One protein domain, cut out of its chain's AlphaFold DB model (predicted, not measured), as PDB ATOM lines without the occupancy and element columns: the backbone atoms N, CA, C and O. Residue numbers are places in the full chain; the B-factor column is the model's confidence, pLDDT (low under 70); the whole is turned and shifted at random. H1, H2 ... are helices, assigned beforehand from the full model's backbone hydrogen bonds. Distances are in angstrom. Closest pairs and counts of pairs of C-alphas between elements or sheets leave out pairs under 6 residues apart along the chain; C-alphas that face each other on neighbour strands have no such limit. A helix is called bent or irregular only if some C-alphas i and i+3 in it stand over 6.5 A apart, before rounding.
ATOM      1  N   ALA A  53     158.567 153.919 125.348       40.59
ATOM      2  CA  ALA A  53     159.870 154.573 125.231       40.59
ATOM      3  C   ALA A  53     160.054 155.706 126.261       40.59
ATOM      4  O   ALA A  53     161.133 155.843 126.837       40.59
ATOM      5  N   LEU A  54     158.994 156.475 126.545       41.59
ATOM      6  CA  LEU A  54     159.002 157.539 127.556       41.59
ATOM      7  C   LEU A  54     159.327 156.998 128.961       41.59
ATOM      8  O   LEU A  54     160.145 157.577 129.675       41.59
ATOM      9  N   VAL A  55     158.712 155.873 129.347       46.00
ATOM     10  CA  VAL A  55     158.903 155.242 130.667       46.00
ATOM     11  C   VAL A  55     160.343 154.748 130.846       46.00
ATOM     12  O   VAL A  55     160.961 155.034 131.874       46.00
ATOM     13  N   HIS A  56     160.912 154.084 129.836       42.69
ATOM     14  CA  HIS A  56     162.305 153.627 129.885       42.69
ATOM     15  C   HIS A  56     163.321 154.781 129.848       42.69
ATOM     16  O   HIS A  56     164.310 154.744 130.578       42.69
ATOM     17  N   ALA A  57     163.071 155.838 129.068       42.75
ATOM     18  CA  ALA A  57     163.946 157.013 129.036       42.75
ATOM     19  C   ALA A  57     163.961 157.774 130.377       42.75
ATOM     20  O   ALA A  57     165.014 158.245 130.810       42.75
ATOM     21  N   LEU A  58     162.815 157.857 131.066       42.22
ATOM     22  CA  LEU A  58     162.713 158.467 132.397       42.22
ATOM     23  C   LEU A  58     163.438 157.652 133.481       42.22
ATOM     24  O   LEU A  58     164.080 158.245 134.350       42.22
ATOM     25  N   GLN A  59     163.392 156.315 133.406       47.53
ATOM     26  CA  GLN A  59     164.143 155.424 134.305       47.53
ATOM     27  C   GLN A  59     165.668 155.589 134.198       47.53
ATOM     28  O   GLN A  59     166.367 155.364 135.181       47.53
ATOM     29  N   ALA A  60     166.195 155.977 133.033       41.78
ATOM     30  CA  ALA A  60     167.637 156.035 132.792       41.78
ATOM     31  C   ALA A  60     168.329 157.328 133.279       41.78
ATOM     32  O   ALA A  60     169.548 157.334 133.439       41.78
ATOM     33  N   HIS A  61     167.589 158.427 133.488       43.25
ATOM     34  CA  HIS A  61     168.183 159.776 133.556       43.25
ATOM     35  C   HIS A  61     168.019 160.553 134.874       43.25
ATOM     36  O   HIS A  61     168.516 161.675 134.963       43.25
ATOM     37  N   THR A  62     167.359 160.017 135.908       44.78
ATOM     38  CA  THR A  62     167.034 160.798 137.122       44.78
ATOM     39  C   THR A  62     167.650 160.244 138.415       44.78
ATOM     40  O   THR A  62     167.090 159.384 139.078       44.78
ATOM     41  N   THR A  63     168.795 160.797 138.834       43.28
ATOM     42  CA  THR A  63     169.519 160.404 140.067       43.28
ATOM     43  C   THR A  63     169.298 161.329 141.276       43.28
ATOM     44  O   THR A  63     169.924 161.136 142.317       43.28
ATOM     45  N   HIS A  64     168.396 162.317 141.191       37.59
ATOM     46  CA  HIS A  64     168.131 163.257 142.288       37.59
ATOM     47  C   HIS A  64     166.665 163.280 142.750       37.59
ATOM     48  O   HIS A  64     165.736 163.379 141.951       37.59
ATOM     49  N   ALA A  65     166.508 163.234 144.080       47.09
ATOM     50  CA  ALA A  65     165.267 163.227 144.859       47.09
ATOM     51  C   ALA A  65     164.272 162.089 144.520       47.09
ATOM     52  O   ALA A  65     163.481 162.153 143.577       47.09
ATOM     53  N   ALA A  66     164.246 161.072 145.392       45.56
ATOM     54  CA  ALA A  66     163.378 159.893 145.285       45.56
ATOM     55  C   ALA A  66     161.874 160.226 145.194       45.56
ATOM     56  O   ALA A  66     161.127 159.518 144.522       45.56
ATOM     57  N   ALA A  67     161.431 161.331 145.808       41.47
ATOM     58  CA  ALA A  67     160.049 161.800 145.703       41.47
ATOM     59  C   ALA A  67     159.691 162.209 144.263       41.47
ATOM     60  O   ALA A  67     158.711 161.716 143.710       41.47
ATOM     61  N   THR A  68     160.508 163.047 143.613       46.03
ATOM     62  CA  THR A  68     160.311 163.417 142.201       46.03
ATOM     63  C   THR A  68     160.471 162.232 141.256       46.03
ATOM     64  O   THR A  68     159.745 162.167 140.269       46.03
ATOM     65  N   HIS A  69     161.349 161.275 141.568       50.16
ATOM     66  CA  HIS A  69     161.500 160.039 140.795       50.16
ATOM     67  C   HIS A  69     160.207 159.206 140.800       50.16
ATOM     68  O   HIS A  69     159.668 158.902 139.739       50.16
ATOM     69  N   ALA A  70     159.645 158.922 141.982       47.59
ATOM     70  CA  ALA A  70     158.380 158.194 142.108       47.59
ATOM     71  C   ALA A  70     157.204 158.938 141.442       47.59
ATOM     72  O   ALA A  70     156.381 158.323 140.767       47.59
ATOM     73  N   ILE A  71     157.146 160.270 141.574       50.31
ATOM     74  CA  ILE A  71     156.115 161.099 140.930       50.31
ATOM     75  C   ILE A  71     156.235 161.048 139.400       50.31
ATOM     76  O   ILE A  71     155.221 160.870 138.728       50.31
ATOM     77  N   LEU A  72     157.442 161.171 138.835       51.81
ATOM     78  CA  LEU A  72     157.661 161.139 137.384       51.81
ATOM     79  C   LEU A  72     157.432 159.744 136.787       51.81
ATOM     80  O   LEU A  72     156.830 159.646 135.721       51.81
ATOM     81  N   GLN A  73     157.834 158.674 137.479       53.47
ATOM     82  CA  GLN A  73     157.539 157.299 137.060       53.47
ATOM     83  C   GLN A  73     156.027 157.037 137.016       53.47
ATOM     84  O   GLN A  73     155.512 156.565 136.003       53.47
ATOM     85  N   ASN A  74     155.301 157.419 138.069       50.25
ATOM     86  CA  ASN A  74     153.853 157.233 138.152       50.25
ATOM     87  C   ASN A  74     153.080 158.130 137.172       50.25
ATOM     88  O   ASN A  74     152.130 157.677 136.535       50.25
ATOM     89  N   ALA A  75     153.490 159.392 137.000       46.44
ATOM     90  CA  ALA A  75     152.886 160.303 136.027       46.44
ATOM     91  C   ALA A  75     153.156 159.856 134.579       46.44
ATOM     92  O   ALA A  75     152.253 159.918 133.746       46.44
ATOM     93  N   GLY A  76     154.363 159.356 134.291       45.84
ATOM     94  CA  GLY A  76     154.711 158.748 133.008       45.84
ATOM     95  C   GLY A  76     153.865 157.508 132.720       45.84
ATOM     96  O   GLY A  76     153.245 157.432 131.663       45.84
ATOM     97  N   ALA A  77     153.747 156.589 133.684       43.09
ATOM     98  CA  ALA A  77     152.915 155.392 133.568       43.09
ATOM     99  C   ALA A  77     151.416 155.716 133.392       43.09
ATOM    100  O   ALA A  77     150.753 155.118 132.543       43.09
ATOM    101  N   ALA A  78     150.881 156.693 134.133       43.69
ATOM    102  CA  ALA A  78     149.486 157.126 134.018       43.69
ATOM    103  C   ALA A  78     149.190 157.826 132.677       43.69
ATOM    104  O   ALA A  78     148.147 157.585 132.070       43.69
ATOM    105  N   ALA A  79     150.114 158.656 132.175       44.47
ATOM    106  CA  ALA A  79     149.991 159.282 130.856       44.47
ATOM    107  C   ALA A  79     150.091 158.253 129.716       44.47
ATOM    108  O   ALA A  79     149.321 158.326 128.755       44.47
ATOM    109  N   ALA A  80     151.003 157.285 129.853       41.09
ATOM    110  CA  ALA A  80     151.248 156.202 128.906       41.09
ATOM    111  C   ALA A  80     150.049 155.257 128.746       41.09
ATOM    112  O   ALA A  80     149.668 154.919 127.628       41.09
ATOM    113  N   THR A  81     149.447 154.840 129.860       40.44
ATOM    114  CA  THR A  81     148.368 153.835 129.879       40.44
ATOM    115  C   THR A  81     146.962 154.436 129.838       40.44
ATOM    116  O   THR A  81     145.990 153.709 129.670       40.44
ATOM    117  N   GLY A  82     146.822 155.749 130.061       34.81
ATOM    118  CA  GLY A  82     145.527 156.383 130.333       34.81
ATOM    119  C   GLY A  82     144.929 156.009 131.698       34.81
ATOM    120  O   GLY A  82     143.906 156.572 132.093       34.81
ATOM    121  N   ALA A  83     145.563 155.100 132.447       35.84
ATOM    122  CA  ALA A  83     145.113 154.670 133.756       35.84
ATOM    123  C   ALA A  83     145.520 155.697 134.820       35.84
ATOM    124  O   ALA A  83     146.609 155.656 135.393       35.84
ATOM    125  N   VAL A  84     144.579 156.583 135.159       37.53
ATOM    126  CA  VAL A  84     144.666 157.497 136.316       37.53
ATOM    127  C   VAL A  84     144.963 156.736 137.628       37.53
ATOM    128  O   VAL A  84     145.532 157.296 138.561       37.53
ATOM    129  N   ALA A  85     144.662 155.434 137.670       33.53
ATOM    130  CA  ALA A  85     144.933 154.519 138.777       33.53
ATOM    131  C   ALA A  85     146.427 154.262 139.089       33.53
ATOM    132  O   ALA A  85     146.709 153.677 140.130       33.53
ATOM    133  N   ALA A  86     147.379 154.687 138.246       35.03
ATOM    134  CA  ALA A  86     148.823 154.486 138.468       35.03
ATOM    135  C   ALA A  86     149.521 155.613 139.271       35.03
ATOM    136  O   ALA A  86     150.729 155.563 139.488       35.03
ATOM    137  N   LEU A  87     148.774 156.609 139.762       37.56
ATOM    138  CA  LEU A  87     149.275 157.717 140.596       37.56
ATOM    139  C   LEU A  87     149.246 157.548 142.150       37.56
ATOM    140  O   LEU A  87     149.497 158.548 142.826       37.56
ATOM    141  N   PRO A  88     148.976 156.384 142.788       35.53
ATOM    142  CA  PRO A  88     148.484 156.358 144.171       35.53
ATOM    143  C   PRO A  88     149.540 156.515 145.281       35.53
ATOM    144  O   PRO A  88     149.149 156.690 146.432       35.53
ATOM    145  N   SER A  89     150.851 156.446 145.005       45.06
ATOM    146  CA  SER A  89     151.872 156.469 146.078       45.06
ATOM    147  C   SER A  89     152.375 157.862 146.478       45.06
ATOM    148  O   SER A  89     152.974 158.009 147.542       45.06
ATOM    149  N   ALA A  90     152.121 158.899 145.675       53.12
ATOM    150  CA  ALA A  90     152.499 160.271 146.002       53.12
ATOM    151  C   ALA A  90     151.260 161.078 146.398       53.12
ATOM    152  O   ALA A  90     150.405 161.357 145.560       53.12
ATOM    153  N   SER A  91     151.172 161.498 147.668       72.75
ATOM    154  CA  SER A  91     150.103 162.420 148.068       72.75
ATOM    155  C   SER A  91     150.182 163.692 147.204       72.75
ATOM    156  O   SER A  91     151.276 164.247 147.056       72.75
ATOM    157  N   PRO A  92     149.071 164.196 146.636       71.69
ATOM    158  CA  PRO A  92     149.129 165.386 145.784       71.69
ATOM    159  C   PRO A  92     149.688 166.617 146.510       71.69
ATOM    160  O   PRO A  92     150.377 167.423 145.895       71.69
ATOM    161  N   THR A  93     149.530 166.692 147.836       73.62
ATOM    162  CA  THR A  93     150.210 167.673 148.694       73.62
ATOM    163  C   THR A  93     151.737 167.619 148.562       73.62
ATOM    164  O   THR A  93     152.381 168.665 148.459       73.62
ATOM    165  N   ALA A  94     152.334 166.421 148.542       75.81
ATOM    166  CA  ALA A  94     153.773 166.240 148.355       75.81
ATOM    167  C   ALA A  94     154.219 166.637 146.938       75.81
ATOM    168  O   ALA A  94     155.256 167.282 146.796       75.81
ATOM    169  N   VAL A  95     153.405 166.351 145.910       75.31
ATOM    170  CA  VAL A  95     153.639 166.838 144.537       75.31
ATOM    171  C   VAL A  95     153.672 168.368 144.523       75.31
ATOM    172  O   VAL A  95     154.658 168.959 144.091       75.31
ATOM    173  N   THR A  96     152.647 169.028 145.071       79.62
ATOM    174  CA  THR A  96     152.569 170.498 145.083       79.62
ATOM    175  C   THR A  96     153.657 171.152 145.934       79.62
ATOM    176  O   THR A  96     154.146 172.221 145.576       79.62
ATOM    177  N   SER A  97     154.091 170.497 147.018       80.00
ATOM    178  CA  SER A  97     155.210 170.972 147.846       80.00
ATOM    179  C   SER A  97     156.526 170.891 147.067       80.00
ATOM    180  O   SER A  97     157.201 171.901 146.916       80.00
ATOM    181  N   ALA A  98     156.824 169.755 146.425       78.25
ATOM    182  CA  ALA A  98     158.006 169.615 145.569       78.25
ATOM    183  C   ALA A  98     158.027 170.626 144.399       78.25
ATOM    184  O   ALA A  98     159.092 171.102 144.005       78.25
ATOM    185  N   MET A  99     156.861 171.000 143.859       79.62
ATOM    186  CA  MET A  99     156.746 172.066 142.853       79.62
ATOM    187  C   MET A  99     157.033 173.463 143.425       79.62
ATOM    188  O   MET A  99     157.689 174.270 142.767       79.62
ATOM    189  N   ARG A 100     156.557 173.752 144.641       78.62
ATOM    190  CA  ARG A 100     156.764 175.021 145.359       78.62
ATOM    191  C   ARG A 100     158.228 175.215 145.770       78.62
ATOM    192  O   ARG A 100     158.778 176.306 145.590       78.62
ATOM    193  N   ASP A 101     158.844 174.148 146.264       79.94
ATOM    194  CA  ASP A 101     160.202 174.131 146.814       79.94
ATOM    195  C   ASP A 101     161.279 174.038 145.722       79.94
ATOM    196  O   ASP A 101     162.463 174.244 145.990       79.94
ATOM    197  N   ASN A 102     160.884 173.808 144.465       77.19
ATOM    198  CA  ASN A 102     161.790 173.874 143.328       77.19
ATOM    199  C   ASN A 102     162.427 175.278 143.234       77.19
ATOM    200  O   ASN A 102     161.764 176.291 142.976       77.19
ATOM    201  N   ALA A 103     163.739 175.339 143.464       65.62
ATOM    202  CA  ALA A 103     164.517 176.572 143.422       65.62
ATOM    203  C   ALA A 103     164.721 177.099 141.990       65.62
ATOM    204  O   ALA A 103     164.900 178.300 141.800       65.62
ATOM    205  N   ASN A 104     164.658 176.216 140.988       70.31
ATOM    206  CA  ASN A 104     165.231 176.454 139.662       70.31
ATOM    207  C   ASN A 104     164.299 177.207 138.699       70.31
ATOM    208  O   ASN A 104     164.743 177.645 137.641       70.31
ATOM    209  N   SER A 105     163.011 177.366 139.029       79.69
ATOM    210  CA  SER A 105     162.071 178.141 138.209       79.69
ATOM    211  C   SER A 105     160.966 178.793 139.038       79.69
ATOM    212  O   SER A 105     160.160 178.123 139.688       79.69
ATOM    213  N   GLN A 106     160.881 180.124 138.950       81.25
ATOM    214  CA  GLN A 106     159.794 180.901 139.548       81.25
ATOM    215  C   GLN A 106     158.430 180.556 138.923       81.25
ATOM    216  O   GLN A 106     157.417 180.578 139.619       81.25
ATOM    217  N   GLU A 107     158.398 180.182 137.638       79.19
ATOM    218  CA  GLU A 107     157.178 179.722 136.962       79.19
ATOM    219  C   GLU A 107     156.680 178.406 137.572       79.19
ATOM    220  O   GLU A 107     155.504 178.288 137.909       79.19
ATOM    221  N   THR A 108     157.578 177.440 137.798       82.00
ATOM    222  CA  THR A 108     157.239 176.157 138.433       82.00
ATOM    223  C   THR A 108     156.682 176.342 139.842       82.00
ATOM    224  O   THR A 108     155.672 175.723 140.176       82.00
ATOM    225  N   ARG A 109     157.270 177.243 140.640       84.56
ATOM    226  CA  ARG A 109     156.764 177.585 141.978       84.56
ATOM    227  C   ARG A 109     155.355 178.174 141.934       84.56
ATOM    228  O   ARG A 109     154.503 177.770 142.723       84.56
ATOM    229  N   ALA A 110     155.102 179.099 141.008       81.25
ATOM    230  CA  ALA A 110     153.795 179.731 140.849       81.25
ATOM    231  C   ALA A 110     152.717 178.718 140.410       81.25
ATOM    232  O   ALA A 110     151.624 178.694 140.972       81.25
ATOM    233  N   ILE A 111     153.049 177.818 139.475       83.56
ATOM    234  CA  ILE A 111     152.180 176.703 139.058       83.56
ATOM    235  C   ILE A 111     151.926 175.740 140.234       83.56
ATOM    236  O   ILE A 111     150.792 175.308 140.438       83.56
ATOM    237  N   GLY A 112     152.949 175.452 141.048       86.19
ATOM    238  CA  GLY A 112     152.836 174.636 142.261       86.19
ATOM    239  C   GLY A 112     151.854 175.209 143.281       86.19
ATOM    240  O   GLY A 112     151.013 174.470 143.789       86.19
ATOM    241  N   ARG A 113     151.891 176.529 143.519       83.75
ATOM    242  CA  ARG A 113     150.903 177.221 144.368       83.75
ATOM    243  C   ARG A 113     149.488 177.125 143.802       83.75
ATOM    244  O   ARG A 113     148.571 176.786 144.541       83.75
ATOM    245  N   ILE A 114     149.299 177.345 142.497       83.75
ATOM    246  CA  ILE A 114     147.977 177.219 141.852       83.75
ATOM    247  C   ILE A 114     147.410 175.802 142.030       83.75
ATOM    248  O   ILE A 114     146.266 175.652 142.455       83.75
ATOM    249  N   LEU A 115     148.216 174.763 141.787       86.19
ATOM    250  CA  LEU A 115     147.806 173.376 142.024       86.19
ATOM    251  C   LEU A 115     147.522 173.087 143.504       86.19
ATOM    252  O   LEU A 115     146.581 172.356 143.795       86.19
ATOM    253  N   GLN A 116     148.285 173.669 144.434       87.88
ATOM    254  CA  GLN A 116     148.040 173.531 145.872       87.88
ATOM    255  C   GLN A 116     146.677 174.123 146.270       87.88
ATOM    256  O   GLN A 116     145.924 173.479 146.998       87.88
ATOM    257  N   ILE A 117     146.336 175.312 145.761       84.56
ATOM    258  CA  ILE A 117     145.043 175.972 145.994       84.56
ATOM    259  C   ILE A 117     143.898 175.119 145.435       84.56
ATOM    260  O   ILE A 117     142.941 174.830 146.154       84.56
ATOM    261  N   GLU A 118     143.993 174.686 144.176       86.06
ATOM    262  CA  GLU A 118     142.944 173.886 143.532       86.06
ATOM    263  C   GLU A 118     142.801 172.491 144.159       86.06
ATOM    264  O   GLU A 118     141.686 171.981 144.264       86.06
ATOM    265  N   TRP A 119     143.888 171.900 144.668       86.38
ATOM    266  CA  TRP A 119     143.823 170.653 145.429       86.38
ATOM    267  C   TRP A 119     143.159 170.833 146.802       86.38
ATOM    268  O   TRP A 119     142.330 170.012 147.194       86.38
ATOM    269  N   SER A 120     143.467 171.917 147.523       85.19
ATOM    270  CA  SER A 120     142.772 172.257 148.772       85.19
ATOM    271  C   SER A 120     141.276 172.470 148.540       85.19
ATOM    272  O   SER A 120     140.469 171.911 149.277       85.19
ATOM    273  N   ARG A 121     140.894 173.181 147.468       82.75
ATOM    274  CA  ARG A 121     139.487 173.358 147.068       82.75
ATOM    275  C   ARG A 121     138.810 172.021 146.797       82.75
ATOM    276  O   ARG A 121     137.807 171.724 147.432       82.75
ATOM    277  N   LEU A 122     139.403 171.178 145.948       84.50
ATOM    278  CA  LEU A 122     138.881 169.842 145.642       84.50
ATOM    279  C   LEU A 122     138.715 168.965 146.897       84.50
ATOM    280  O   LEU A 122     137.794 168.153 146.966       84.50
ATOM    281  N   LYS A 123     139.586 169.136 147.899       85.06
ATOM    282  CA  LYS A 123     139.504 168.429 149.181       85.06
ATOM    283  C   LYS A 123     138.417 168.977 150.110       85.06
ATOM    284  O   LYS A 123     137.830 168.193 150.844       85.06
ATOM    285  N   GLU A 124     138.190 170.288 150.146       83.06
ATOM    286  CA  GLU A 124     137.322 170.942 151.141       83.06
ATOM    287  C   GLU A 124     135.886 171.167 150.643       83.06
ATOM    288  O   GLU A 124     134.933 170.973 151.396       83.06
ATOM    289  N   GLU A 125     135.720 171.539 149.374       81.06
ATOM    290  CA  GLU A 125     134.449 171.924 148.746       81.06
ATOM    291  C   GLU A 125     133.354 170.839 148.797       81.06
ATOM    292  O   GLU A 125     132.218 171.181 149.126       81.06
ATOM    293  N   PRO A 126     133.639 169.533 148.615       81.25
ATOM    294  CA  PRO A 126     132.620 168.482 148.736       81.25
ATOM    295  C   PRO A 126     132.046 168.334 150.154       81.25
ATOM    296  O   PRO A 126     130.947 167.806 150.320       81.25
ATOM    297  N   PHE A 127     132.768 168.836 151.164       79.69
ATOM    298  CA  PHE A 127     132.362 168.883 152.572       79.69
ATOM    299  C   PHE A 127     131.887 170.284 153.008       79.69
ATOM    300  O   PHE A 127     131.701 170.527 154.205       79.69
ATOM    301  N   ARG A 128     131.708 171.223 152.067       75.75
ATOM    302  CA  ARG A 128     131.022 172.501 152.300       75.75
ATOM    303  C   ARG A 128     129.542 172.345 151.942       75.75
ATOM    304  O   ARG A 128     129.161 172.292 150.776       75.75
ATOM    305  N   GLY A 129     128.712 172.252 152.971       75.06
ATOM    306  CA  GLY A 129     127.258 172.140 152.882       75.06
ATOM    307  C   GLY A 129     126.699 171.405 154.102       75.06
ATOM    308  O   GLY A 129     127.492 170.892 154.897       75.06
ATOM    309  N   PRO A 130     125.364 171.324 154.249       74.31
ATOM    310  CA  PRO A 130     124.747 170.471 155.261       74.31
ATOM    311  C   PRO A 130     125.237 169.028 155.092       74.31
ATOM    312  O   PRO A 130     125.545 168.604 153.969       74.31
ATOM    313  N   THR A 131     125.328 168.297 156.207       67.25
ATOM    314  CA  THR A 131     125.847 166.924 156.317       67.25
ATOM    315  C   THR A 131     124.947 165.918 155.597       67.25
ATOM    316  O   THR A 131     124.202 165.159 156.209       67.25
ATOM    317  N   GLY A 132     125.009 165.949 154.266       65.25
ATOM    318  CA  GLY A 132     124.258 165.082 153.370       65.25
ATOM    319  C   GLY A 132     124.772 163.645 153.368       65.25
ATOM    320  O   GLY A 132     125.850 163.329 153.883       65.25
ATOM    321  N   LYS A 133     123.990 162.761 152.748       82.44
ATOM    322  CA  LYS A 133     124.294 161.326 152.676       82.44
ATOM    323  C   LYS A 133     125.646 161.104 151.970       82.44
ATOM    324  O   LYS A 133     125.962 161.854 151.044       82.44
ATOM    325  N   PRO A 134     126.431 160.058 152.303       78.56
ATOM    326  CA  PRO A 134     127.747 159.824 151.689       78.56
ATOM    327  C   PRO A 134     127.745 159.825 150.150       78.56
ATOM    328  O   PRO A 134     128.690 160.309 149.531       78.56
ATOM    329  N   ALA A 135     126.656 159.356 149.530       79.06
ATOM    330  CA  ALA A 135     126.456 159.398 148.082       79.06
ATOM    331  C   ALA A 135     126.460 160.831 147.503       79.06
ATOM    332  O   ALA A 135     127.046 161.062 146.448       79.06
ATOM    333  N   GLU A 136     125.872 161.806 148.203       84.25
ATOM    334  CA  GLU A 136     125.885 163.213 147.783       84.25
ATOM    335  C   GLU A 136     127.287 163.814 147.873       84.25
ATOM    336  O   GLU A 136     127.687 164.572 146.995       84.25
ATOM    337  N   VAL A 137     128.058 163.468 148.911       82.44
ATOM    338  CA  VAL A 137     129.446 163.933 149.066       82.44
ATOM    339  C   VAL A 137     130.313 163.408 147.919       82.44
ATOM    340  O   VAL A 137     131.079 164.171 147.331       82.44
ATOM    341  N   VAL A 138     130.145 162.137 147.534       82.19
ATOM    342  CA  VAL A 138     130.816 161.549 146.360       82.19
ATOM    343  C   VAL A 138     130.380 162.245 145.066       82.19
ATOM    344  O   VAL A 138     131.233 162.607 144.258       82.19
ATOM    345  N   GLN A 139     129.084 162.512 144.884       86.81
ATOM    346  CA  GLN A 139     128.577 163.222 143.706       86.81
ATOM    347  C   GLN A 139     129.124 164.659 143.615       86.81
ATOM    348  O   GLN A 139     129.560 165.087 142.545       86.81
ATOM    349  N   ARG A 140     129.167 165.397 144.735       84.06
ATOM    350  CA  ARG A 140     129.768 166.740 144.821       84.06
ATOM    351  C   ARG A 140     131.274 166.692 144.551       84.06
ATOM    352  O   ARG A 140     131.772 167.536 143.808       84.06
ATOM    353  N   PHE A 141     131.991 165.696 145.081       86.62
ATOM    354  CA  PHE A 141     133.412 165.476 144.783       86.62
ATOM    355  C   PHE A 141     133.633 165.252 143.287       86.62
ATOM    356  O   PHE A 141     134.470 165.928 142.694       86.62
ATOM    357  N   GLN A 142     132.854 164.370 142.655       86.19
ATOM    358  CA  GLN A 142     132.977 164.090 141.227       86.19
ATOM    359  C   GLN A 142     132.685 165.333 140.372       86.19
ATOM    360  O   GLN A 142     133.506 165.691 139.531       86.19
ATOM    361  N   GLN A 143     131.590 166.055 140.634       87.62
ATOM    362  CA  GLN A 143     131.278 167.303 139.922       87.62
ATOM    363  C   GLN A 143     132.373 168.368 140.100       87.62
ATOM    364  O   GLN A 143     132.689 169.102 139.162       87.62
ATOM    365  N   THR A 144     132.979 168.446 141.286       84.69
ATOM    366  CA  THR A 144     134.097 169.361 141.566       84.69
ATOM    367  C   THR A 144     135.360 168.935 140.812       84.69
ATOM    368  O   THR A 144     136.025 169.769 140.197       84.69
ATOM    369  N   ALA A 145     135.668 167.635 140.783       85.56
ATOM    370  CA  ALA A 145     136.791 167.072 140.036       85.56
ATOM    371  C   ALA A 145     136.641 167.270 138.518       85.56
ATOM    372  O   ALA A 145     137.617 167.592 137.844       85.56
ATOM    373  N   GLU A 146     135.430 167.129 137.978       85.81
ATOM    374  CA  GLU A 146     135.124 167.373 136.564       85.81
ATOM    375  C   GLU A 146     135.284 168.857 136.195       85.81
ATOM    376  O   GLU A 146     135.896 169.171 135.172       85.81
ATOM    377  N   ARG A 147     134.823 169.782 137.053       84.88
ATOM    378  CA  ARG A 147     134.966 171.238 136.848       84.88
ATOM    379  C   ARG A 147     136.408 171.734 136.980       84.88
ATOM    380  O   ARG A 147     136.857 172.514 136.144       84.88
ATOM    381  N   ARG A 148     137.144 171.282 138.005       83.88
ATOM    382  CA  ARG A 148     138.538 171.696 138.286       83.88
ATOM    383  C   ARG A 148     139.578 170.911 137.472       83.88
ATOM    384  O   ARG A 148     140.697 171.382 137.266       83.88
ATOM    385  N   GLY A 149     139.217 169.736 136.957       86.69
ATOM    386  CA  GLY A 149     140.091 168.839 136.197       86.69
ATOM    387  C   GLY A 149     140.868 169.493 135.041       86.69
ATOM    388  O   GLY A 149     142.070 169.238 134.940       86.69
ATOM    389  N   PRO A 150     140.255 170.348 134.195       87.00
ATOM    390  CA  PRO A 150     140.945 171.051 133.114       87.00
ATOM    391  C   PRO A 150     142.167 171.860 133.568       87.00
ATOM    392  O   PRO A 150     143.257 171.648 133.035       87.00
ATOM    393  N   ILE A 151     142.031 172.722 134.588       81.50
ATOM    394  CA  ILE A 151     143.162 173.544 135.046       81.50
ATOM    395  C   ILE A 151     144.233 172.709 135.752       81.50
ATOM    396  O   ILE A 151     145.420 172.977 135.575       81.50
ATOM    397  N   ILE A 152     143.835 171.661 136.481       85.75
ATOM    398  CA  ILE A 152     144.772 170.736 137.131       85.75
ATOM    399  C   ILE A 152     145.614 170.014 136.065       85.75
ATOM    400  O   ILE A 152     146.840 169.984 136.167       85.75
ATOM    401  N   ARG A 153     144.985 169.506 134.993       87.56
ATOM    402  CA  ARG A 153     145.685 168.878 133.855       87.56
ATOM    403  C   ARG A 153     146.616 169.854 133.138       87.56
ATOM    404  O   ARG A 153     147.760 169.502 132.868       87.56
ATOM    405  N   TRP A 154     146.154 171.075 132.863       88.12
ATOM    406  CA  TRP A 154     146.958 172.119 132.222       88.12
ATOM    407  C   TRP A 154     148.195 172.501 133.055       88.12
ATOM    408  O   TRP A 154     149.310 172.552 132.533       88.12
ATOM    409  N   ALA A 155     148.020 172.706 134.362       84.94
ATOM    410  CA  ALA A 155     149.104 173.063 135.271       84.94
ATOM    411  C   ALA A 155     150.131 171.925 135.426       84.94
ATOM    412  O   ALA A 155     151.337 172.174 135.387       84.94
ATOM    413  N   LEU A 156     149.673 170.671 135.523       85.88
ATOM    414  CA  LEU A 156     150.549 169.494 135.528       85.88
ATOM    415  C   LEU A 156     151.318 169.342 134.208       85.88
ATOM    416  O   LEU A 156     152.509 169.050 134.236       85.88
ATOM    417  N   HIS A 157     150.676 169.586 133.062       89.00
ATOM    418  CA  HIS A 157     151.334 169.535 131.755       89.00
ATOM    419  C   HIS A 157     152.446 170.585 131.622       89.00
ATOM    420  O   HIS A 157     153.569 170.246 131.244       89.00
ATOM    421  N   LEU A 158     152.179 171.842 132.008       85.69
ATOM    422  CA  LEU A 158     153.213 172.882 132.039       85.69
ATOM    423  C   LEU A 158     154.370 172.530 132.975       85.69
ATOM    424  O   LEU A 158     155.526 172.814 132.652       85.69
ATOM    425  N   TRP A 159     154.077 171.916 134.124       85.88
ATOM    426  CA  TRP A 159     155.108 171.483 135.055       85.88
ATOM    427  C   TRP A 159     155.983 170.372 134.478       85.88
ATOM    428  O   TRP A 159     157.198 170.544 134.442       85.88
ATOM    429  N   ILE A 160     155.385 169.291 133.969       86.19
ATOM    430  CA  ILE A 160     156.112 168.149 133.392       86.19
ATOM    431  C   ILE A 160     156.935 168.601 132.178       86.19
ATOM    432  O   ILE A 160     158.132 168.322 132.097       86.19
ATOM    433  N   GLY A 161     156.343 169.388 131.274       86.44
ATOM    434  CA  GLY A 161     157.069 169.988 130.153       86.44
ATOM    435  C   GLY A 161     158.176 170.954 130.600       86.44
ATOM    436  O   GLY A 161     159.159 171.146 129.889       86.44
ATOM    437  N   GLY A 162     158.054 171.572 131.777       84.06
ATOM    438  CA  GLY A 162     159.109 172.367 132.411       84.06
ATOM    439  C   GLY A 162     160.242 171.516 132.992       84.06
ATOM    440  O   GLY A 162     161.411 171.818 132.751       84.06
ATOM    441  N   THR A 163     159.926 170.434 133.712       83.00
ATOM    442  CA  THR A 163     160.930 169.549 134.326       83.00
ATOM    443  C   THR A 163     161.718 168.758 133.292       83.00
ATOM    444  O   THR A 163     162.935 168.684 133.419       83.00
ATOM    445  N   LEU A 164     161.065 168.251 132.237       84.94
ATOM    446  CA  LEU A 164     161.737 167.557 131.127       84.94
ATOM    447  C   LEU A 164     162.776 168.465 130.447       84.94
ATOM    448  O   LEU A 164     163.918 168.054 130.237       84.94
ATOM    449  N   ARG A 165     162.415 169.732 130.184       83.69
ATOM    450  CA  ARG A 165     163.339 170.742 129.641       83.69
ATOM    451  C   ARG A 165     164.487 171.064 130.601       83.69
ATOM    452  O   ARG A 165     165.627 171.164 130.162       83.69
ATOM    453  N   ALA A 166     164.206 171.216 131.897       82.88
ATOM    454  CA  ALA A 166     165.220 171.534 132.906       82.88
ATOM    455  C   ALA A 166     166.213 170.385 133.158       82.88
ATOM    456  O   ALA A 166     167.377 170.637 133.451       82.88
ATOM    457  N   GLN A 167     165.770 169.133 133.018       83.56
ATOM    458  CA  GLN A 167     166.611 167.935 133.124       83.56
ATOM    459  C   GLN A 167     167.458 167.673 131.864       83.56
ATOM    460  O   GLN A 167     168.219 166.712 131.840       83.56
ATOM    461  N   GLY A 168     167.336 168.498 130.815       83.06
ATOM    462  CA  GLY A 168     168.065 168.305 129.559       83.06
ATOM    463  C   GLY A 168     167.673 167.025 128.816       83.06
ATOM    464  O   GLY A 168     168.470 166.513 128.031       83.06
ATOM    465  N   VAL A 169     166.469 166.496 129.071       80.62
ATOM    466  CA  VAL A 169     165.992 165.250 128.460       80.62
ATOM    467  C   VAL A 169     165.987 165.397 126.938       80.62
ATOM    468  O   VAL A 169     165.609 166.436 126.395       80.62
ATOM    469  N   ILE A 170     166.428 164.344 126.246       80.25
ATOM    470  CA  ILE A 170     166.600 164.340 124.791       80.25
ATOM    471  C   ILE A 170     165.279 164.731 124.105       80.25
ATOM    472  O   ILE A 170     164.244 164.113 124.359       80.25
ATOM    473  N   ARG A 171     165.332 165.721 123.197       84.69
ATOM    474  CA  ARG A 171     164.179 166.262 122.442       84.69
ATOM    475  C   ARG A 171     163.096 165.244 122.031       84.69
ATOM    476  O   ARG A 171     161.952 165.506 122.381       84.69
ATOM    477  N   PRO A 172     163.389 164.076 121.414       86.62
ATOM    478  CA  PRO A 172     162.354 163.105 121.033       86.62
ATOM    479  C   PRO A 172     161.454 162.629 122.184       86.62
ATOM    480  O   PRO A 172     160.300 162.291 121.941       86.62
ATOM    481  N   VAL A 173     161.931 162.612 123.434       85.00
ATOM    482  CA  VAL A 173     161.112 162.253 124.609       85.00
ATOM    483  C   VAL A 173     160.142 163.390 124.954       85.00
ATOM    484  O   VAL A 173     158.986 163.134 125.288       85.00
ATOM    485  N   GLN A 174     160.586 164.645 124.830       86.62
ATOM    486  CA  GLN A 174     159.720 165.817 124.971       86.62
ATOM    487  C   GLN A 174     158.689 165.865 123.832       86.62
ATOM    488  O   GLN A 174     157.500 165.998 124.108       86.62
ATOM    489  N   ASP A 175     159.117 165.673 122.582       87.62
ATOM    490  CA  ASP A 175     158.238 165.666 121.407       87.62
ATOM    491  C   ASP A 175     157.191 164.537 121.499       87.62
ATOM    492  O   ASP A 175     156.012 164.747 121.206       87.62
ATOM    493  N   ALA A 176     157.583 163.350 121.983       88.25
ATOM    494  CA  ALA A 176     156.671 162.240 122.259       88.25
ATOM    495  C   ALA A 176     155.647 162.580 123.355       88.25
ATOM    496  O   ALA A 176     154.460 162.294 123.192       88.25
ATOM    497  N   TYR A 177     156.079 163.215 124.452       88.69
ATOM    498  CA  TYR A 177     155.182 163.674 125.514       88.69
ATOM    499  C   TYR A 177     154.195 164.738 125.012       88.69
ATOM    500  O   TYR A 177     152.995 164.629 125.264       88.69
ATOM    501  N   GLU A 178     154.674 165.742 124.273       88.38
ATOM    502  CA  GLU A 178     153.835 166.790 123.682       88.38
ATOM    503  C   GLU A 178     152.828 166.201 122.685       88.38
ATOM    504  O   GLU A 178     151.650 166.544 122.740       88.38
ATOM    505  N   THR A 179     153.238 165.247 121.846       90.00
ATOM    506  CA  THR A 179     152.338 164.554 120.904       90.00
ATOM    507  C   THR A 179     151.274 163.730 121.642       90.00
ATOM    508  O   THR A 179     150.096 163.816 121.312       90.00
ATOM    509  N   LEU A 180     151.650 162.992 122.694       89.44
ATOM    510  CA  LEU A 180     150.726 162.191 123.513       89.44
ATOM    511  C   LEU A 180     149.706 163.043 124.292       89.44
ATOM    512  O   LEU A 180     148.626 162.554 124.644       89.44
ATOM    513  N   THR A 181     150.058 164.291 124.613       88.06
ATOM    514  CA  THR A 181     149.255 165.177 125.469       88.06
ATOM    515  C   THR A 181     148.486 166.262 124.720       88.06
ATOM    516  O   THR A 181     147.493 166.736 125.274       88.06
ATOM    517  N   ARG A 182     148.860 166.596 123.476       84.81
ATOM    518  CA  ARG A 182     148.249 167.658 122.652       84.81
ATOM    519  C   ARG A 182     146.720 167.607 122.609       84.81
ATOM    520  O   ARG A 182     146.088 168.638 122.802       84.81
ATOM    521  N   ASP A 183     146.137 166.422 122.437       87.56
ATOM    522  CA  ASP A 183     144.677 166.264 122.309       87.56
ATOM    523  C   ASP A 183     143.967 166.040 123.660       87.56
ATOM    524  O   ASP A 183     142.741 166.098 123.754       87.56
ATOM    525  N   LYS A 184     144.727 165.757 124.729       86.12
ATOM    526  CA  LYS A 184     144.207 165.395 126.063       86.12
ATOM    527  C   LYS A 184     144.268 166.542 127.070       86.12
ATOM    528  O   LYS A 184     143.522 166.534 128.056       86.12
ATOM    529  N   VAL A 185     145.180 167.492 126.869       85.38
ATOM    530  CA  VAL A 185     145.372 168.652 127.740       85.38
ATOM    531  C   VAL A 185     144.597 169.832 127.153       85.38
ATOM    532  O   VAL A 185     144.929 170.291 126.065       85.38
ATOM    533  N   PRO A 186     143.570 170.350 127.848       82.31
ATOM    534  CA  PRO A 186     142.825 171.493 127.352       82.31
ATOM    535  C   PRO A 186     143.705 172.745 127.322       82.31
ATOM    536  O   PRO A 186     144.430 173.039 128.278       82.31
ATOM    537  N   ASP A 187     143.566 173.525 126.251       81.56
ATOM    538  CA  ASP A 187     144.170 174.850 126.131       81.56
ATOM    539  C   ASP A 187     143.920 175.713 127.374       81.56
ATOM    540  O   ASP A 187     142.872 175.627 128.025       81.56
ATOM    541  N   PHE A 188     144.849 176.629 127.658       76.38
ATOM    542  CA  PHE A 188     144.724 177.572 128.774       76.38
ATOM    543  C   PHE A 188     143.394 178.343 128.743       76.38
ATOM    544  O   PHE A 188     142.734 178.485 129.767       76.38
ATOM    545  N   LEU A 189     142.964 178.792 127.558       75.44
ATOM    546  CA  LEU A 189     141.696 179.509 127.382       75.44
ATOM    547  C   LEU A 189     140.479 178.617 127.659       75.44
ATOM    548  O   LEU A 189     139.515 179.074 128.267       75.44
ATOM    549  N   THR A 190     140.525 177.346 127.258       78.75
ATOM    550  CA  THR A 190     139.462 176.367 127.529       78.75
ATOM    551  C   THR A 190     139.382 176.056 129.024       78.75
ATOM    552  O   THR A 190     138.293 176.050 129.595       78.75
ATOM    553  N   SER A 191     140.536 175.899 129.678       76.31
ATOM    554  CA  SER A 191     140.641 175.722 131.130       76.31
ATOM    555  C   SER A 191     140.111 176.938 131.901       76.31
ATOM    556  O   SER A 191     139.357 176.774 132.858       76.31
ATOM    557  N   LEU A 192     140.430 178.160 131.457       73.56
ATOM    558  CA  LEU A 192     139.910 179.397 132.052       73.56
ATOM    559  C   LEU A 192     138.392 179.555 131.888       73.56
ATOM    560  O   LEU A 192     137.742 179.984 132.836       73.56
ATOM    561  N   ARG A 193     137.812 179.201 130.731       80.50
ATOM    562  CA  ARG A 193     136.351 179.284 130.523       80.50
ATOM    563  C   ARG A 193     135.575 178.374 131.473       80.50
ATOM    564  O   ARG A 193     134.538 178.781 131.982       80.50
ATOM    565  N   MET A 194     136.085 177.177 131.766       76.50
ATOM    566  CA  MET A 194     135.443 176.282 132.743       76.50
ATOM    567  C   MET A 194     135.432 176.882 134.159       76.50
ATOM    568  O   MET A 194     134.469 176.697 134.901       76.50
ATOM    569  N   LEU A 195     136.453 177.673 134.501       75.06
ATOM    570  CA  LEU A 195     136.552 178.409 135.764       75.06
ATOM    571  C   LEU A 195     135.817 179.756 135.773       75.06
ATOM    572  O   LEU A 195     135.739 180.378 136.828       75.06
ATOM    573  N   GLU A 196     135.276 180.231 134.647       82.06
ATOM    574  CA  GLU A 196     134.740 181.594 134.516       82.06
ATOM    575  C   GLU A 196     133.670 181.905 135.572       82.06
ATOM    576  O   GLU A 196     133.708 182.964 136.195       82.06
ATOM    577  N   ARG A 197     132.764 180.958 135.846       77.12
ATOM    578  CA  ARG A 197     131.698 181.122 136.852       77.12
ATOM    579  C   ARG A 197     132.233 181.226 138.283       77.12
ATOM    580  O   ARG A 197     131.686 181.988 139.077       77.12
ATOM    581  N   GLU A 198     133.292 180.491 138.610       73.19
ATOM    582  CA  GLU A 198     133.914 180.517 139.940       73.19
ATOM    583  C   GLU A 198     134.838 181.719 140.123       73.19
ATOM    584  O   GLU A 198     134.850 182.348 141.177       73.19
ATOM    585  N   LEU A 199     135.580 182.095 139.079       75.00
ATOM    586  CA  LEU A 199     136.341 183.337 139.064       75.00
ATOM    587  C   LEU A 199     135.393 184.534 139.188       75.00
ATOM    588  O   LEU A 199     135.667 185.433 139.976       75.00
ATOM    589  N   ALA A 200     134.246 184.522 138.504       78.75
ATOM    590  CA  ALA A 200     133.212 185.543 138.642       78.75
ATOM    591  C   ALA A 200     132.615 185.599 140.058       78.75
ATOM    592  O   ALA A 200     132.440 186.696 140.593       78.75
ATOM    593  N   SER A 201     132.329 184.457 140.699       77.00
ATOM    594  CA  SER A 201     131.806 184.441 142.073       77.00
ATOM    595  C   SER A 201     132.851 184.905 143.095       77.00
ATOM    596  O   SER A 201     132.533 185.733 143.948       77.00
ATOM    597  N   GLN A 202     134.112 184.481 142.962       75.69
ATOM    598  CA  GLN A 202     135.223 184.926 143.814       75.69
ATOM    599  C   GLN A 202     135.556 186.411 143.605       75.69
ATOM    600  O   GLN A 202     135.818 187.121 144.574       75.69
ATOM    601  N   VAL A 203     135.486 186.917 142.369       77.69
ATOM    602  CA  VAL A 203     135.604 188.352 142.058       77.69
ATOM    603  C   VAL A 203     134.443 189.132 142.672       77.69
ATOM    604  O   VAL A 203     134.681 190.175 143.273       77.69
ATOM    605  N   ARG A 204     133.204 188.625 142.604       81.88
ATOM    606  CA  ARG A 204     132.031 189.262 143.225       81.88
ATOM    607  C   ARG A 204     132.141 189.309 144.754       81.88
ATOM    608  O   ARG A 204     131.911 190.366 145.330       81.88
ATOM    609  N   PHE A 205     132.555 188.213 145.391       75.81
ATOM    610  CA  PHE A 205     132.807 188.153 146.837       75.81
ATOM    611  C   PHE A 205     133.980 189.054 147.265       75.81
ATOM    612  O   PHE A 205     133.916 189.758 148.276       75.81
ATOM    613  N   GLY A 206     135.045 189.094 146.466       76.62
ATOM    614  CA  GLY A 206     136.164 190.009 146.667       76.62
ATOM    615  C   GLY A 206     135.770 191.480 146.480       76.62
ATOM    616  O   GLY A 206     136.301 192.342 147.173       76.62
ATOM    617  N   LEU A 207     134.824 191.787 145.586       80.56
ATOM    618  CA  LEU A 207     134.286 193.139 145.409       80.56
ATOM    619  C   LEU A 207     133.422 193.578 146.598       80.56
ATOM    620  O   LEU A 207     133.498 194.741 146.977       80.56
ATOM    621  N   SER A 208     132.654 192.675 147.216       81.94
ATOM    622  CA  SER A 208     131.883 192.998 148.427       81.94
ATOM    623  C   SER A 208     132.745 193.128 149.687       81.94
ATOM    624  O   SER A 208     132.359 193.844 150.603       81.94
ATOM    625  N   THR A 209     133.904 192.462 149.750       80.44
ATOM    626  CA  THR A 209     134.780 192.459 150.942       80.44
ATOM    627  C   THR A 209     135.967 193.425 150.849       80.44
ATOM    628  O   THR A 209     136.355 194.024 151.849       80.44
ATOM    629  N   ALA A 210     136.570 193.591 149.669       83.19
ATOM    630  CA  ALA A 210     137.775 194.398 149.456       83.19
ATOM    631  C   ALA A 210     137.857 194.967 148.015       83.19
ATOM    632  O   ALA A 210     138.796 194.645 147.272       83.19
TER     633      ALA A 210
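What this domain is: This is residues 53 to 210 of the 398 residues of a protein of Haptolina brevifila (UniProt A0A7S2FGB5). A long, bent helix, H5, runs through the model, its second arm H5b forming the core with H4 folded along one side and H6 folded back along another. The helical hairpin of H1 and H2 covers one end of this core, the short H3 packs on H4, and at the other end H5a and the last turns of H4 form an arm, while H7 starts beside the bend of H5 and its last part, residues 199 to 209, sticks out. The printed part has 158 residues with seven named helices, H1 to H7 in order along the chain, and no named strand; the class is all helix, and the packing is part aligned, part crossed. The whole is compact, with a radius of gyration of the C-alphas of 17.2 A, and spans 50 by 36 by 29 A.

Where its parts are: H5, residues 134 to 166, was assigned as one helix by its hydrogen bonds but is bent, with C-alphas 147 and 150 standing 7.1 A apart. Its arm H5a, residues 134 to 147, is 20.1 A long and its arm H5b, residues 150 to 166, is 24.3 A long; C-alpha 150 is at (140.945, 171.051, 133.114). H4, residues 106 to 127, is 32.7 A long and only just irregular, with C-alphas 123 and 126 at 6.9 A. H3 covers residues 92 to 101 over 14.1 A, and H6 covers residues 171 to 181 over 15.3 A. H2, residues 66 to 81, is 22.3 A long, and H1, residues 53 to 61, is 12.9 A long, starting from C-alpha 53 at (159.870, 154.573, 125.231). H7, residues 188 to 209, is 28.5 A long and ends at C-alpha 209 at (134.780, 192.459, 150.942); it is irregular, with C-alphas 194 and 197 at 7.4 A, and has a kink of 59 degrees near residue 195.

How they stand to each other: H5 is the hub, touching three other helices, and its arms H5a and H5b stand at a steep tilt of 56 degrees. H4 touches H5b with residues 108 to 118 alone, closest at the C-alphas of Ile 111 and Ala 155, 6.1 A, at a shallow tilt of 30 degrees, opposite ways. With residues 122 to 127 alone H4 touches H5a, its hairpin partner, closest at the C-alphas of Pro 126 and Phe 141, 5.0 A. H5b and H6 form a hairpin at a shallow tilt of 5 degrees, with the C-alphas of Leu 164 and Gln 174 closest at 6.7 A. Residues 188 to 194 of H7 touch residues 150 to 154 of H5b at a steep tilt of 65 degrees, the closest C-alphas being those of Pro 150 and Ser 191, 5.1 A. H3 and H4 form a hairpin, with the C-alphas of Arg 100 and Arg 109 closest at 4.2 A. H1 and H2 form another, at a shallow tilt of 10 degrees, with Val 55 and Gly 76 closest at 5.9 A between C-alphas. H1 touches H6 at a steep tilt of 47 degrees, the C-alphas of Leu 54 and Val 173 closest at 5.9 A. H2 and H3 only just touch, with 3 pairs of C-alphas within 8 A, while H2 and H5b are near each other. H6 and H7 are apart. Every O i to N i+4 pair is within hydrogen-bond range in H2, H3, H5a and H6; the counts are 4 of 5 in H1, 16 of 18 in H4, 12 of 13 in H5b and 16 of 18 in H7.

The domain as a whole: The two C-alphas farthest apart are those of Ala 60 and Ser 208, 53.8 A. Residues 130 to 135 and 199 to 210 stand free; the body without them spans 48 by 29 by 29 A. The printed part has no cut and no long link. The mean pLDDT of the printed part is 72.5, and it is under 70 at residues 53 to 90, 103 and 131 to 132.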